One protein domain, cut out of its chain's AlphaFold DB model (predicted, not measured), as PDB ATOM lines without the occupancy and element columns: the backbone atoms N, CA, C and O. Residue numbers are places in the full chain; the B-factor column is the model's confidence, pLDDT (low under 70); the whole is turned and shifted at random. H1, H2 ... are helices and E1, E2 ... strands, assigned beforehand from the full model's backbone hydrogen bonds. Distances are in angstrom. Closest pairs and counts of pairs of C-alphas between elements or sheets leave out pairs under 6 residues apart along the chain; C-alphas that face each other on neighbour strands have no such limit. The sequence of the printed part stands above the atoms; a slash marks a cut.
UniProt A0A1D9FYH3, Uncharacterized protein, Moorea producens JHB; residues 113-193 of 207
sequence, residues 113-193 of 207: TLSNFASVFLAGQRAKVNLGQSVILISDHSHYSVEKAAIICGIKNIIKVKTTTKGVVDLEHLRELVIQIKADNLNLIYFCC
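This is residues 113 to 193 of the 207 residues of an uncharacterized protein of Moorea producens JHB (UniProt A0A1D9FYH3). A small parallel three-stranded sheet is the core of a flat three-layer slab, with H1 and H2 packed on one face of the sheet and H3 covering the other. The strands lie side by side in the order E2, E1, E3, and the three helices run along them. The printed part has 81 residues with three named helices and three named strands, in the order H1, E1, H2, E2, H3, E3, and its class is mixed, helices and strands. It is compact, with a radius of gyration of the C-alphas of 12.2 A, and spans 34 by 31 by 17 A.

Find C-alpha 113 at (76.999, 135.041, 114.291); from there H1, residues 113 to 127, runs 21.4 A. Next comes E1, residues 134 to 139, 17.0 A long, beginning at C-alpha 134 at (74.923, 148.499, 98.346). H2 follows at residues 144 to 152, 12.7 A, and E2 at residues 157 to 161, 12.6 A. Read on to H3, residues 171 to 183, 18.4 A, and to E3, residues 187 to 192, 15.3 A, which ends at C-alpha 192 at (68.929, 136.765, 104.163).

Start at the inner strand E1. Its neighbour E3 is parallel at 23 degrees, with N 135 and O 187 2.8 A apart, within hydrogen-bond range. On E1's other side E2 is parallel at 27 degrees, with N 161 and O 138 at 2.8 A. H1 is on the sheet over E3, at a height of 10.0 A; its closest C-alphas to E3 are those of Ala 127 and Ile 189, 6.1 A. On the same face H2 lies over E1, also at a height of 10.0 A. H1 and H2 touch at Phe 117 and Ala 149, their closest C-alphas, 4.7 A, with a steep tilt of 47 degrees, the same way. On the opposite face H3 lies over E1 and only just over E2, where 3 of its C-alphas fall; its height is 9.7 A, and C-alphas 161 and 174 are the closest of E2 and H3, 5.9 A. H3 is apart from H1 and H2. E1, H2, E2 form a strand-helix-strand unit, two parallel neighbour strands with a helix between them along the chain; E2, H3, E3 form a split one, with E1 between its strands. Both crossovers are right-handed. In H1, H2 and H3 every O i to N i+4 pair is within hydrogen-bond range.

Look for the two C-alphas farthest apart at Lys 128 and Thr 165, 36.4 A. The printed part has no cut, and none of its links is long. Its mean pLDDT is 95.0, and no printed residue is under 70.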
ATOM      1  N   THR A 113      76.746 133.599 114.445       96.38
ATOM      2  CA  THR A 113      76.999 135.041 114.291       96.38
ATOM      3  C   THR A 113      78.178 135.305 113.356       96.38
ATOM      4  O   THR A 113      78.063 136.172 112.491       96.38
ATOM      5  N   LEU A 114      79.288 134.566 113.494       97.62
ATOM      6  CA  LEU A 114      80.430 134.724 112.592       97.62
ATOM      7  C   LEU A 114      80.181 134.083 111.227       97.62
ATOM      8  O   LEU A 114      80.633 134.640 110.232       97.62
ATOM      9  N   SER A 115      79.385 133.013 111.152       97.50
ATOM     10  CA  SER A 115      78.914 132.481 109.865       97.50
ATOM     11  C   SER A 115      78.121 133.534 109.077       97.50
ATOM     12  O   SER A 115      78.399 133.768 107.905       97.50
ATOM     13  N   ASN A 116      77.195 134.245 109.735       97.31
ATOM     14  CA  ASN A 116      76.445 135.353 109.126       97.31
ATOM     15  C   ASN A 116      77.337 136.552 108.775       97.31
ATOM     16  O   ASN A 116      77.090 137.253 107.798       97.31
ATOM     17  N   PHE A 117      78.376 136.814 109.572       97.69
ATOM     18  CA  PHE A 117      79.368 137.827 109.223       97.69
ATOM     19  C   PHE A 117      80.108 137.467 107.935       97.69
ATOM     20  O   PHE A 117      80.183 138.286 107.020       97.69
ATOM     21  N   ALA A 118      80.605 136.233 107.849       97.50
ATOM     22  CA  ALA A 118      81.304 135.736 106.679       97.50
ATOM     23  C   ALA A 118      80.419 135.764 105.427       97.50
ATOM     24  O   ALA A 118      80.883 136.213 104.382       97.50
ATOM     25  N   SER A 119      79.142 135.374 105.522       97.06
ATOM     26  CA  SER A 119      78.232 135.393 104.369       97.06
ATOM     27  C   SER A 119      78.019 136.807 103.814       97.06
ATOM     28  O   SER A 119      78.117 137.016 102.604       97.06
ATOM     29  N   VAL A 120      77.804 137.804 104.683       96.81
ATOM     30  CA  VAL A 120      77.654 139.212 104.278       96.81
ATOM     31  C   VAL A 120      78.962 139.767 103.713       96.81
ATOM     32  O   VAL A 120      78.952 140.450 102.685       96.81
ATOM     33  N   PHE A 121      80.097 139.448 104.341       96.12
ATOM     34  CA  PHE A 121      81.414 139.840 103.849       96.12
ATOM     35  C   PHE A 121      81.675 139.288 102.439       96.12
ATOM     36  O   PHE A 121      82.032 140.047 101.535       96.12
ATOM     37  N   LEU A 122      81.436 137.990 102.226       96.31
ATOM     38  CA  LEU A 122      81.610 137.325 100.933       96.31
ATOM     39  C   LEU A 122      80.671 137.893  99.865       96.31
ATOM     40  O   LEU A 122      81.102 138.093  98.729       96.31
ATOM     41  N   ALA A 123      79.424 138.218 100.216       96.06
ATOM     42  CA  ALA A 123      78.491 138.873  99.302       96.06
ATOM     43  C   ALA A 123      79.018 140.236  98.823       96.06
ATOM     44  O   ALA A 123      79.001 140.525  97.625       96.06
ATOM     45  N   GLY A 124      79.577 141.036  99.738       94.44
ATOM     46  CA  GLY A 124      80.249 142.293  99.403       94.44
ATOM     47  C   GLY A 124      81.454 142.099  98.476       94.44
ATOM     48  O   GLY A 124      81.565 142.792  97.462       94.44
ATOM     49  N   GLN A 125      82.324 141.124  98.771       94.25
ATOM     50  CA  GLN A 125      83.483 140.803  97.924       94.25
ATOM     51  C   GLN A 125      83.067 140.329  96.524       94.25
ATOM     52  O   GLN A 125      83.661 140.736  95.524       94.25
ATOM     53  N   ARG A 126      82.022 139.496  96.434       93.81
ATOM     54  CA  ARG A 126      81.515 138.958  95.165       93.81
ATOM     55  C   ARG A 126      80.865 140.034  94.303       93.81
ATOM     56  O   ARG A 126      81.050 140.015  93.088       93.81
ATOM     57  N   ALA A 127      80.135 140.966  94.914       91.81
ATOM     58  CA  ALA A 127      79.443 142.020  94.186       91.81
ATOM     59  C   ALA A 127      80.411 142.991  93.485       91.81
ATOM     60  O   ALA A 127      80.066 143.524  92.435       91.81
ATOM     61  N   LYS A 128      81.630 143.196  94.017       88.12
ATOM     62  CA  LYS A 128      82.655 144.104  93.448       88.12
ATOM     63  C   LYS A 128      82.132 145.529  93.190       88.12
ATOM     64  O   LYS A 128      82.558 146.199  92.249       88.12
ATOM     65  N   VAL A 129      81.208 145.994  94.029       85.31
ATOM     66  CA  VAL A 129      80.570 147.317  93.941       85.31
ATOM     67  C   VAL A 129      80.969 148.217  95.109       85.31
ATOM     68  O   VAL A 129      81.551 147.782  96.101       85.31
ATOM     69  N   ASN A 130      80.605 149.495  95.015       84.62
ATOM     70  CA  ASN A 130      80.697 150.415  96.139       84.62
ATOM     71  C   ASN A 130      79.694 150.019  97.244       84.62
ATOM     72  O   ASN A 130      78.477 150.124  97.063       84.62
ATOM     73  N   LEU A 131      80.206 149.620  98.412       87.31
ATOM     74  CA  LEU A 131      79.386 149.234  99.570       87.31
ATOM     75  C   LEU A 131      78.489 150.373 100.086       87.31
ATOM     76  O   LEU A 131      77.414 150.112 100.620       87.31
ATOM     77  N   GLY A 132      78.857 151.637  99.850       81.69
ATOM     78  CA  GLY A 132      78.029 152.797 100.192       81.69
ATOM     79  C   GLY A 132      76.724 152.901  99.392       81.69
ATOM     80  O   GLY A 132      75.773 153.516  99.867       81.69
ATOM     81  N   GLN A 133      76.659 152.279  98.210       86.75
ATOM     82  CA  GLN A 133      75.454 152.165  97.373       86.75
ATOM     83  C   GLN A 133      74.881 150.743  97.370       86.75
ATOM     84  O   GLN A 133      73.996 150.427  96.575       86.75
ATOM     85  N   SER A 134      75.410 149.866  98.222       95.31
ATOM     86  CA  SER A 134      74.923 148.499  98.346       95.31
ATOM     87  C   SER A 134      73.752 148.438  99.310       95.31
ATOM     88  O   SER A 134      73.727 149.147 100.319       95.31
ATOM     89  N   VAL A 135      72.793 147.588  98.978       97.31
ATOM     90  CA  VAL A 135      71.607 147.283  99.762       97.31
ATOM     91  C   VAL A 135      71.646 145.811 100.113       97.31
ATOM     92  O   VAL A 135      71.917 144.963  99.257       97.31
ATOM     93  N   ILE A 136      71.349 145.516 101.373       97.69
ATOM     94  CA  ILE A 136      71.005 144.166 101.793       97.69
ATOM     95  C   ILE A 136      69.561 144.133 102.271       97.69
ATOM     96  O   ILE A 136      69.075 145.068 102.916       97.69
ATOM     97  N   LEU A 137      68.892 143.036 101.953       98.06
ATOM     98  CA  LEU A 137      67.560 142.733 102.439       98.06
ATOM     99  C   LEU A 137      67.666 141.677 103.538       98.06
ATOM    100  O   LEU A 137      68.402 140.699 103.408       98.06
ATOM    101  N   ILE A 138      66.931 141.865 104.626       96.56
ATOM    102  CA  ILE A 138      66.826 140.878 105.707       96.56
ATOM    103  C   ILE A 138      65.363 140.741 106.114       96.56
ATOM    104  O   ILE A 138      64.646 141.735 106.134       96.56
ATOM    105  N   SER A 139      64.902 139.540 106.456       94.62
ATOM    106  CA  SER A 139      63.595 139.364 107.107       94.62
ATOM    107  C   SER A 139      63.536 140.161 108.422       94.62
ATOM    108  O   SER A 139      64.544 140.238 109.132       94.62
ATOM    109  N   ASP A 140      62.391 140.742 108.785       93.00
ATOM    110  CA  ASP A 140      62.208 141.408 110.086       93.00
ATOM    111  C   ASP A 140      62.323 140.448 111.290       93.00
ATOM    112  O   ASP A 140      62.615 140.891 112.403       93.00
ATOM    113  N   HIS A 141      62.206 139.141 111.045       91.19
ATOM    114  CA  HIS A 141      62.469 138.052 111.989       91.19
ATOM    115  C   HIS A 141      63.902 137.491 111.908       91.19
ATOM    116  O   HIS A 141      64.220 136.516 112.594       91.19
ATOM    117  N   SER A 142      64.782 138.077 111.088       91.88
ATOM    118  CA  SER A 142      66.181 137.641 110.994       91.88
ATOM    119  C   SER A 142      66.905 137.789 112.324       91.88
ATOM    120  O   SER A 142      66.684 138.735 113.085       91.88
ATOM    121  N   HIS A 143      67.860 136.895 112.571       94.69
ATOM    122  CA  HIS A 143      68.748 137.046 113.711       94.69
ATOM    123  C   HIS A 143      69.541 138.358 113.596       94.69
ATOM    124  O   HIS A 143      70.104 138.686 112.547       94.69
ATOM    125  N   TYR A 144      69.636 139.097 114.703       93.69
ATOM    126  CA  TYR A 144      70.259 140.426 114.749       93.69
ATOM    127  C   TYR A 144      71.726 140.444 114.272       93.69
ATOM    128  O   TYR A 144      72.270 141.508 113.976       93.69
ATOM    129  N   SER A 145      72.399 139.287 114.226       96.69
ATOM    130  CA  SER A 145      73.787 139.179 113.761       96.69
ATOM    131  C   SER A 145      73.968 139.604 112.307       96.69
ATOM    132  O   SER A 145      75.038 140.098 111.978       96.69
ATOM    133  N   VAL A 146      72.958 139.435 111.450       96.69
ATOM    134  CA  VAL A 146      73.058 139.795 110.024       96.69
ATOM    135  C   VAL A 146      73.115 141.316 109.859       96.69
ATOM    136  O   VAL A 146      73.970 141.842 109.152       96.69
ATOM    137  N   GLU A 147      72.260 142.036 110.590       96.00
ATOM    138  CA  GLU A 147      72.277 143.502 110.644       96.00
ATOM    139  C   GLU A 147      73.618 144.014 111.200       96.00
ATOM    140  O   GLU A 147      74.251 144.880 110.598       96.00
ATOM    141  N   LYS A 148      74.121 143.413 112.290       96.62
ATOM    142  CA  LYS A 148      75.452 143.743 112.834       96.62
ATOM    143  C   LYS A 148      76.575 143.481 111.828       96.62
ATOM    144  O   LYS A 148      77.480 144.303 111.708       96.62
ATOM    145  N   ALA A 149      76.522 142.364 111.108       97.25
ATOM    146  CA  ALA A 149      77.518 142.014 110.106       97.25
ATOM    147  C   ALA A 149      77.605 143.056 108.988       97.25
ATOM    148  O   ALA A 149      78.699 143.486 108.626       97.25
ATOM    149  N   ALA A 150      76.455 143.511 108.493       95.88
ATOM    150  CA  ALA A 150      76.376 144.538 107.464       95.88
ATOM    151  C   ALA A 150      76.970 145.873 107.922       95.88
ATOM    152  O   ALA A 150      77.762 146.469 107.192       95.88
ATOM    153  N   ILE A 151      76.666 146.288 109.158       94.75
ATOM    154  CA  ILE A 151      77.239 147.494 109.769       94.75
ATOM    155  C   ILE A 151      78.768 147.388 109.840       94.75
ATOM    156  O   ILE A 151      79.460 148.319 109.431       94.75
ATOM    157  N   ILE A 152      79.302 146.255 110.312       95.75
ATOM    158  CA  ILE A 152      80.756 146.030 110.405       95.75
ATOM    159  C   ILE A 152      81.405 146.049 109.013       95.75
ATOM    160  O   ILE A 152      82.479 146.620 108.848       95.75
ATOM    161  N   CYS A 153      80.740 145.490 107.999       94.12
ATOM    162  CA  CYS A 153      81.211 145.523 106.612       94.12
ATOM    163  C   CYS A 153      81.081 146.911 105.951       94.12
ATOM    164  O   CYS A 153      81.503 147.081 104.810       94.12
ATOM    165  N   GLY A 154      80.500 147.908 106.628       93.00
ATOM    166  CA  GLY A 154      80.323 149.263 106.097       93.00
ATOM    167  C   GLY A 154      79.131 149.424 105.145       93.00
ATOM    168  O   GLY A 154      79.040 150.437 104.448       93.00
ATOM    169  N   ILE A 155      78.210 148.459 105.116       94.88
ATOM    170  CA  ILE A 155      76.972 148.532 104.338       94.88
ATOM    171  C   ILE A 155      75.951 149.355 105.123       94.88
ATOM    172  O   ILE A 155      75.571 149.003 106.238       94.88
ATOM    173  N   LYS A 156      75.493 150.459 104.529       89.75
ATOM    174  CA  LYS A 156      74.575 151.401 105.191       89.75
ATOM    175  C   LYS A 156      73.102 151.103 104.933       89.75
ATOM    176  O   LYS A 156      72.273 151.381 105.793       89.75
ATOM    177  N   ASN A 157      72.769 150.562 103.762       95.62
ATOM    178  CA  ASN A 157      71.377 150.355 103.367       95.62
ATOM    179  C   ASN A 157      70.932 148.939 103.752       95.62
ATOM    180  O   ASN A 157      71.051 147.997 102.971       95.62
ATOM    181  N   ILE A 158      70.442 148.792 104.982       96.75
ATOM    182  CA  ILE A 158      69.895 147.539 105.509       96.75
ATOM    183  C   ILE A 158      68.380 147.696 105.563       96.75
ATOM    184  O   ILE A 158      67.869 148.486 106.357       96.75
ATOM    185  N   ILE A 159      67.656 146.979 104.706       97.44
ATOM    186  CA  ILE A 159      66.200 147.114 104.601       97.44
ATOM    187  C   ILE A 159      65.536 145.830 105.093       97.44
ATOM    188  O   ILE A 159      65.879 144.726 104.666       97.44
ATOM    189  N   LYS A 160      64.573 145.987 106.008       96.94
ATOM    190  CA  LYS A 160      63.806 144.871 106.563       96.94
ATOM    191  C   LYS A 160      62.614 144.546 105.670       96.94
ATOM    192  O   LYS A 160      61.755 145.393 105.425       96.94
ATOM    193  N   VAL A 161      62.559 143.306 105.209       97.56
ATOM    194  CA  VAL A 161      61.411 142.731 104.521       97.56
ATOM    195  C   VAL A 161      60.421 142.278 105.587       97.56
ATOM    196  O   VAL A 161      60.775 141.502 106.474       97.56
ATOM    197  N   LYS A 162      59.192 142.789 105.514       97.00
ATOM    198  CA  LYS A 162      58.099 142.383 106.398       97.00
ATOM    199  C   LYS A 162      57.865 140.880 106.332       97.00
ATOM    200  O   LYS A 162      57.986 140.275 105.265       97.00
ATOM    201  N   THR A 163      57.454 140.311 107.453       96.25
ATOM    202  CA  THR A 163      56.884 138.967 107.497       96.25
ATOM    203  C   THR A 163      55.356 139.009 107.483       96.25
ATOM    204  O   THR A 163      54.707 139.962 107.919       96.25
ATOM    205  N   THR A 164      54.756 137.956 106.938       96.06
ATOM    206  CA  THR A 164      53.314 137.710 106.987       96.06
ATOM    207  C   THR A 164      52.870 137.379 108.415       96.06
ATOM    208  O   THR A 164      53.683 137.110 109.300       96.06
ATOM    209  N   THR A 165      51.562 137.265 108.650       94.19
ATOM    210  CA  THR A 165      51.019 136.801 109.944       94.19
ATOM    211  C   THR A 165      51.480 135.394 110.344       94.19
ATOM    212  O   THR A 165      51.354 135.021 111.507       94.19
ATOM    213  N   LYS A 166      52.029 134.614 109.402       92.88
ATOM    214  CA  LYS A 166      52.632 133.300 109.653       92.88
ATOM    215  C   LYS A 166      54.108 133.380 110.055       92.88
ATOM    216  O   LYS A 166      54.714 132.340 110.274       92.88
ATOM    217  N   GLY A 167      54.694 134.576 110.131       92.75
ATOM    218  CA  GLY A 167      56.090 134.785 110.519       92.75
ATOM    219  C   GLY A 167      57.115 134.369 109.463       92.75
ATOM    220  O   GLY A 167      58.254 134.083 109.828       92.75
ATOM    221  N   VAL A 168      56.705 134.310 108.194       95.62
ATOM    222  CA  VAL A 168      57.561 134.068 107.017       95.62
ATOM    223  C   VAL A 168      57.583 135.307 106.135       95.62
ATOM    224  O   VAL A 168      56.607 136.061 106.153       95.62
ATOM    225  N   VAL A 169      58.648 135.515 105.367       96.38
ATOM    226  CA  VAL A 169      58.819 136.669 104.469       96.38
ATOM    227  C   VAL A 169      57.595 136.899 103.575       96.38
ATOM    228  O   VAL A 169      57.065 135.979 102.951       96.38
ATOM    229  N   ASP A 170      57.155 138.156 103.503       97.00
ATOM    230  CA  ASP A 170      56.153 138.620 102.547       97.00
ATOM    231  C   ASP A 170      56.802 138.833 101.171       97.00
ATOM    232  O   ASP A 170      57.570 139.776 100.954       97.00
ATOM    233  N   LEU A 171      56.488 137.932 100.238       96.50
ATOM    234  CA  LEU A 171      57.038 137.942  98.883       96.50
ATOM    235  C   LEU A 171      56.567 139.136  98.044       96.50
ATOM    236  O   LEU A 171      57.311 139.567  97.165       96.50
ATOM    237  N   GLU A 172      55.375 139.690  98.290       97.50
ATOM    238  CA  GLU A 172      54.926 140.877  97.551       97.50
ATOM    239  C   GLU A 172      55.714 142.103  98.003       97.50
ATOM    240  O   GLU A 172      56.287 142.814  97.178       97.50
ATOM    241  N   HIS A 173      55.866 142.284  99.317       97.69
ATOM    242  CA  HIS A 173      56.698 143.358  99.855       97.69
ATOM    243  C   HIS A 173      58.171 143.211  99.435       97.69
ATOM    244  O   HIS A 173      58.829 144.199  99.112       97.69
ATOM    245  N   LEU A 174      58.699 141.980  99.378       97.44
ATOM    246  CA  LEU A 174      60.031 141.720  98.828       97.44
ATOM    247  C   LEU A 174      60.146 142.211  97.374       97.44
ATOM    248  O   LEU A 174      61.109 142.898  97.034       97.44
ATOM    249  N   ARG A 175      59.166 141.893  96.517       97.31
ATOM    250  CA  ARG A 175      59.155 142.335  95.111       97.31
ATOM    251  C   ARG A 175      59.088 143.852  94.985       97.31
ATOM    252  O   ARG A 175      59.835 144.416  94.186       97.31
ATOM    253  N   GLU A 176      58.246 144.510  95.779       98.31
ATOM    254  CA  GLU A 176      58.151 145.974  95.829       98.31
ATOM    255  C   GLU A 176      59.507 146.610  96.166       98.31
ATOM    256  O   GLU A 176      59.967 147.507  95.456       98.31
ATOM    257  N   LEU A 177      60.189 146.097  97.197       98.12
ATOM    258  CA  LEU A 177      61.514 146.574  97.596       98.12
ATOM    259  C   LEU A 177      62.551 146.386  96.487       98.12
ATOM    260  O   LEU A 177      63.313 147.308  96.205       98.12
ATOM    261  N   VAL A 178      62.573 145.229  95.823       97.69
ATOM    262  CA  VAL A 178      63.502 144.969  94.712       97.69
ATOM    263  C   VAL A 178      63.266 145.939  93.549       97.69
ATOM    264  O   VAL A 178      64.229 146.466  92.985       97.69
ATOM    265  N   ILE A 179      62.003 146.211  93.201       98.06
ATOM    266  CA  ILE A 179      61.644 147.186  92.157       98.06
ATOM    267  C   ILE A 179      62.129 148.587  92.544       98.06
ATOM    268  O   ILE A 179      62.752 149.260  91.721       98.06
ATOM    269  N   GLN A 180      61.898 149.002  93.792       97.50
ATOM    270  CA  GLN A 180      62.314 150.311  94.295       97.50
ATOM    271  C   GLN A 180      63.841 150.469  94.297       97.50
ATOM    272  O   GLN A 180      64.358 151.440  93.755       97.50
ATOM    273  N   ILE A 181      64.578 149.478  94.809       96.38
ATOM    274  CA  ILE A 181      66.052 149.472  94.832       96.38
ATOM    275  C   ILE A 181      66.623 149.629  93.419       96.38
ATOM    276  O   ILE A 181      67.580 150.377  93.207       96.38
ATOM    277  N   LYS A 182      66.015 148.949  92.439       94.75
ATOM    278  CA  LYS A 182      66.409 149.061  91.034       94.75
ATOM    279  C   LYS A 182      66.105 150.448  90.460       94.75
ATOM    280  O   LYS A 182      66.929 150.976  89.719       94.75
ATOM    281  N   ALA A 183      64.951 151.031  90.788       96.56
ATOM    282  CA  ALA A 183      64.584 152.383  90.364       96.56
ATOM    283  C   ALA A 183      65.529 153.451  90.948       96.56
ATOM    284  O   ALA A 183      65.889 154.396  90.248       96.56
ATOM    285  N   ASP A 184      66.002 153.244  92.178       94.62
ATOM    286  CA  ASP A 184      66.945 154.128  92.874       94.62
ATOM    287  C   ASP A 184      68.411 153.929  92.442       94.62
ATOM    288  O   ASP A 184      69.313 154.586  92.967       94.62
ATOM    289  N   ASN A 185      68.669 153.040  91.474       92.31
ATOM    290  CA  ASN A 185      70.006 152.700  90.977       92.31
ATOM    291  C   ASN A 185      70.971 152.255  92.098       92.31
ATOM    292  O   ASN A 185      72.158 152.592  92.106       92.31
ATOM    293  N   LEU A 186      70.437 151.509  93.068       93.94
ATOM    294  CA  LEU A 186      71.184 150.909  94.167       93.94
ATOM    295  C   LEU A 186      71.536 149.447  93.850       93.94
ATOM    296  O   LEU A 186      70.854 148.768  93.083       93.94
ATOM    297  N   ASN A 187      72.604 148.941  94.469       94.06
ATOM    298  CA  ASN A 187      73.086 147.581  94.233       94.06
ATOM    299  C   ASN A 187      72.525 146.629  95.291       94.06
ATOM    300  O   ASN A 187      73.023 146.608  96.413       94.06
ATOM    301  N   LEU A 188      71.515 145.822  94.959       96.44
ATOM    302  CA  LEU A 188      71.107 144.711  95.824       96.44
ATOM    303  C   LEU A 188      72.179 143.614  95.783       96.44
ATOM    304  O   LEU A 188      72.375 143.000  94.737       96.44
ATOM    305  N   ILE A 189      72.861 143.369  96.903       96.88
ATOM    306  CA  ILE A 189      73.988 142.415  96.956       96.88
ATOM    307  C   ILE A 189      73.714 141.169  97.799       96.88
ATOM    308  O   ILE A 189      74.451 140.193  97.699       96.88
ATOM    309  N   TYR A 190      72.691 141.198  98.655       97.06
ATOM    310  CA  TYR A 190      72.419 140.117  99.598       97.06
ATOM    311  C   TYR A 190      70.955 140.118 100.030       97.06
ATOM    312  O   TYR A 190      70.379 141.180 100.284       97.06
ATOM    313  N   PHE A 191      70.385 138.926 100.179       96.56
ATOM    314  CA  PHE A 191      69.121 138.708 100.868       96.56
ATOM    315  C   PHE A 191      69.290 137.565 101.871       96.56
ATOM    316  O   PHE A 191      69.776 136.496 101.508       96.56
ATOM    317  N   CYS A 192      68.919 137.798 103.131       95.56
ATOM    318  CA  CYS A 192      68.929 136.765 104.163       95.56
ATOM    319  C   CYS A 192      67.535 136.159 104.343       95.56
ATOM    320  O   CYS A 192      66.673 136.792 104.959       95.56
ATOM    321  N   CYS A 193      67.354 134.924 103.879       92.19
ATOM    322  CA  CYS A 193      66.222 134.085 104.268       92.19
ATOM    323  C   CYS A 193      66.472 133.454 105.646       92.19
ATOM    324  O   CYS A 193      67.617 133.191 106.024       92.19
TER     325      CYS A 193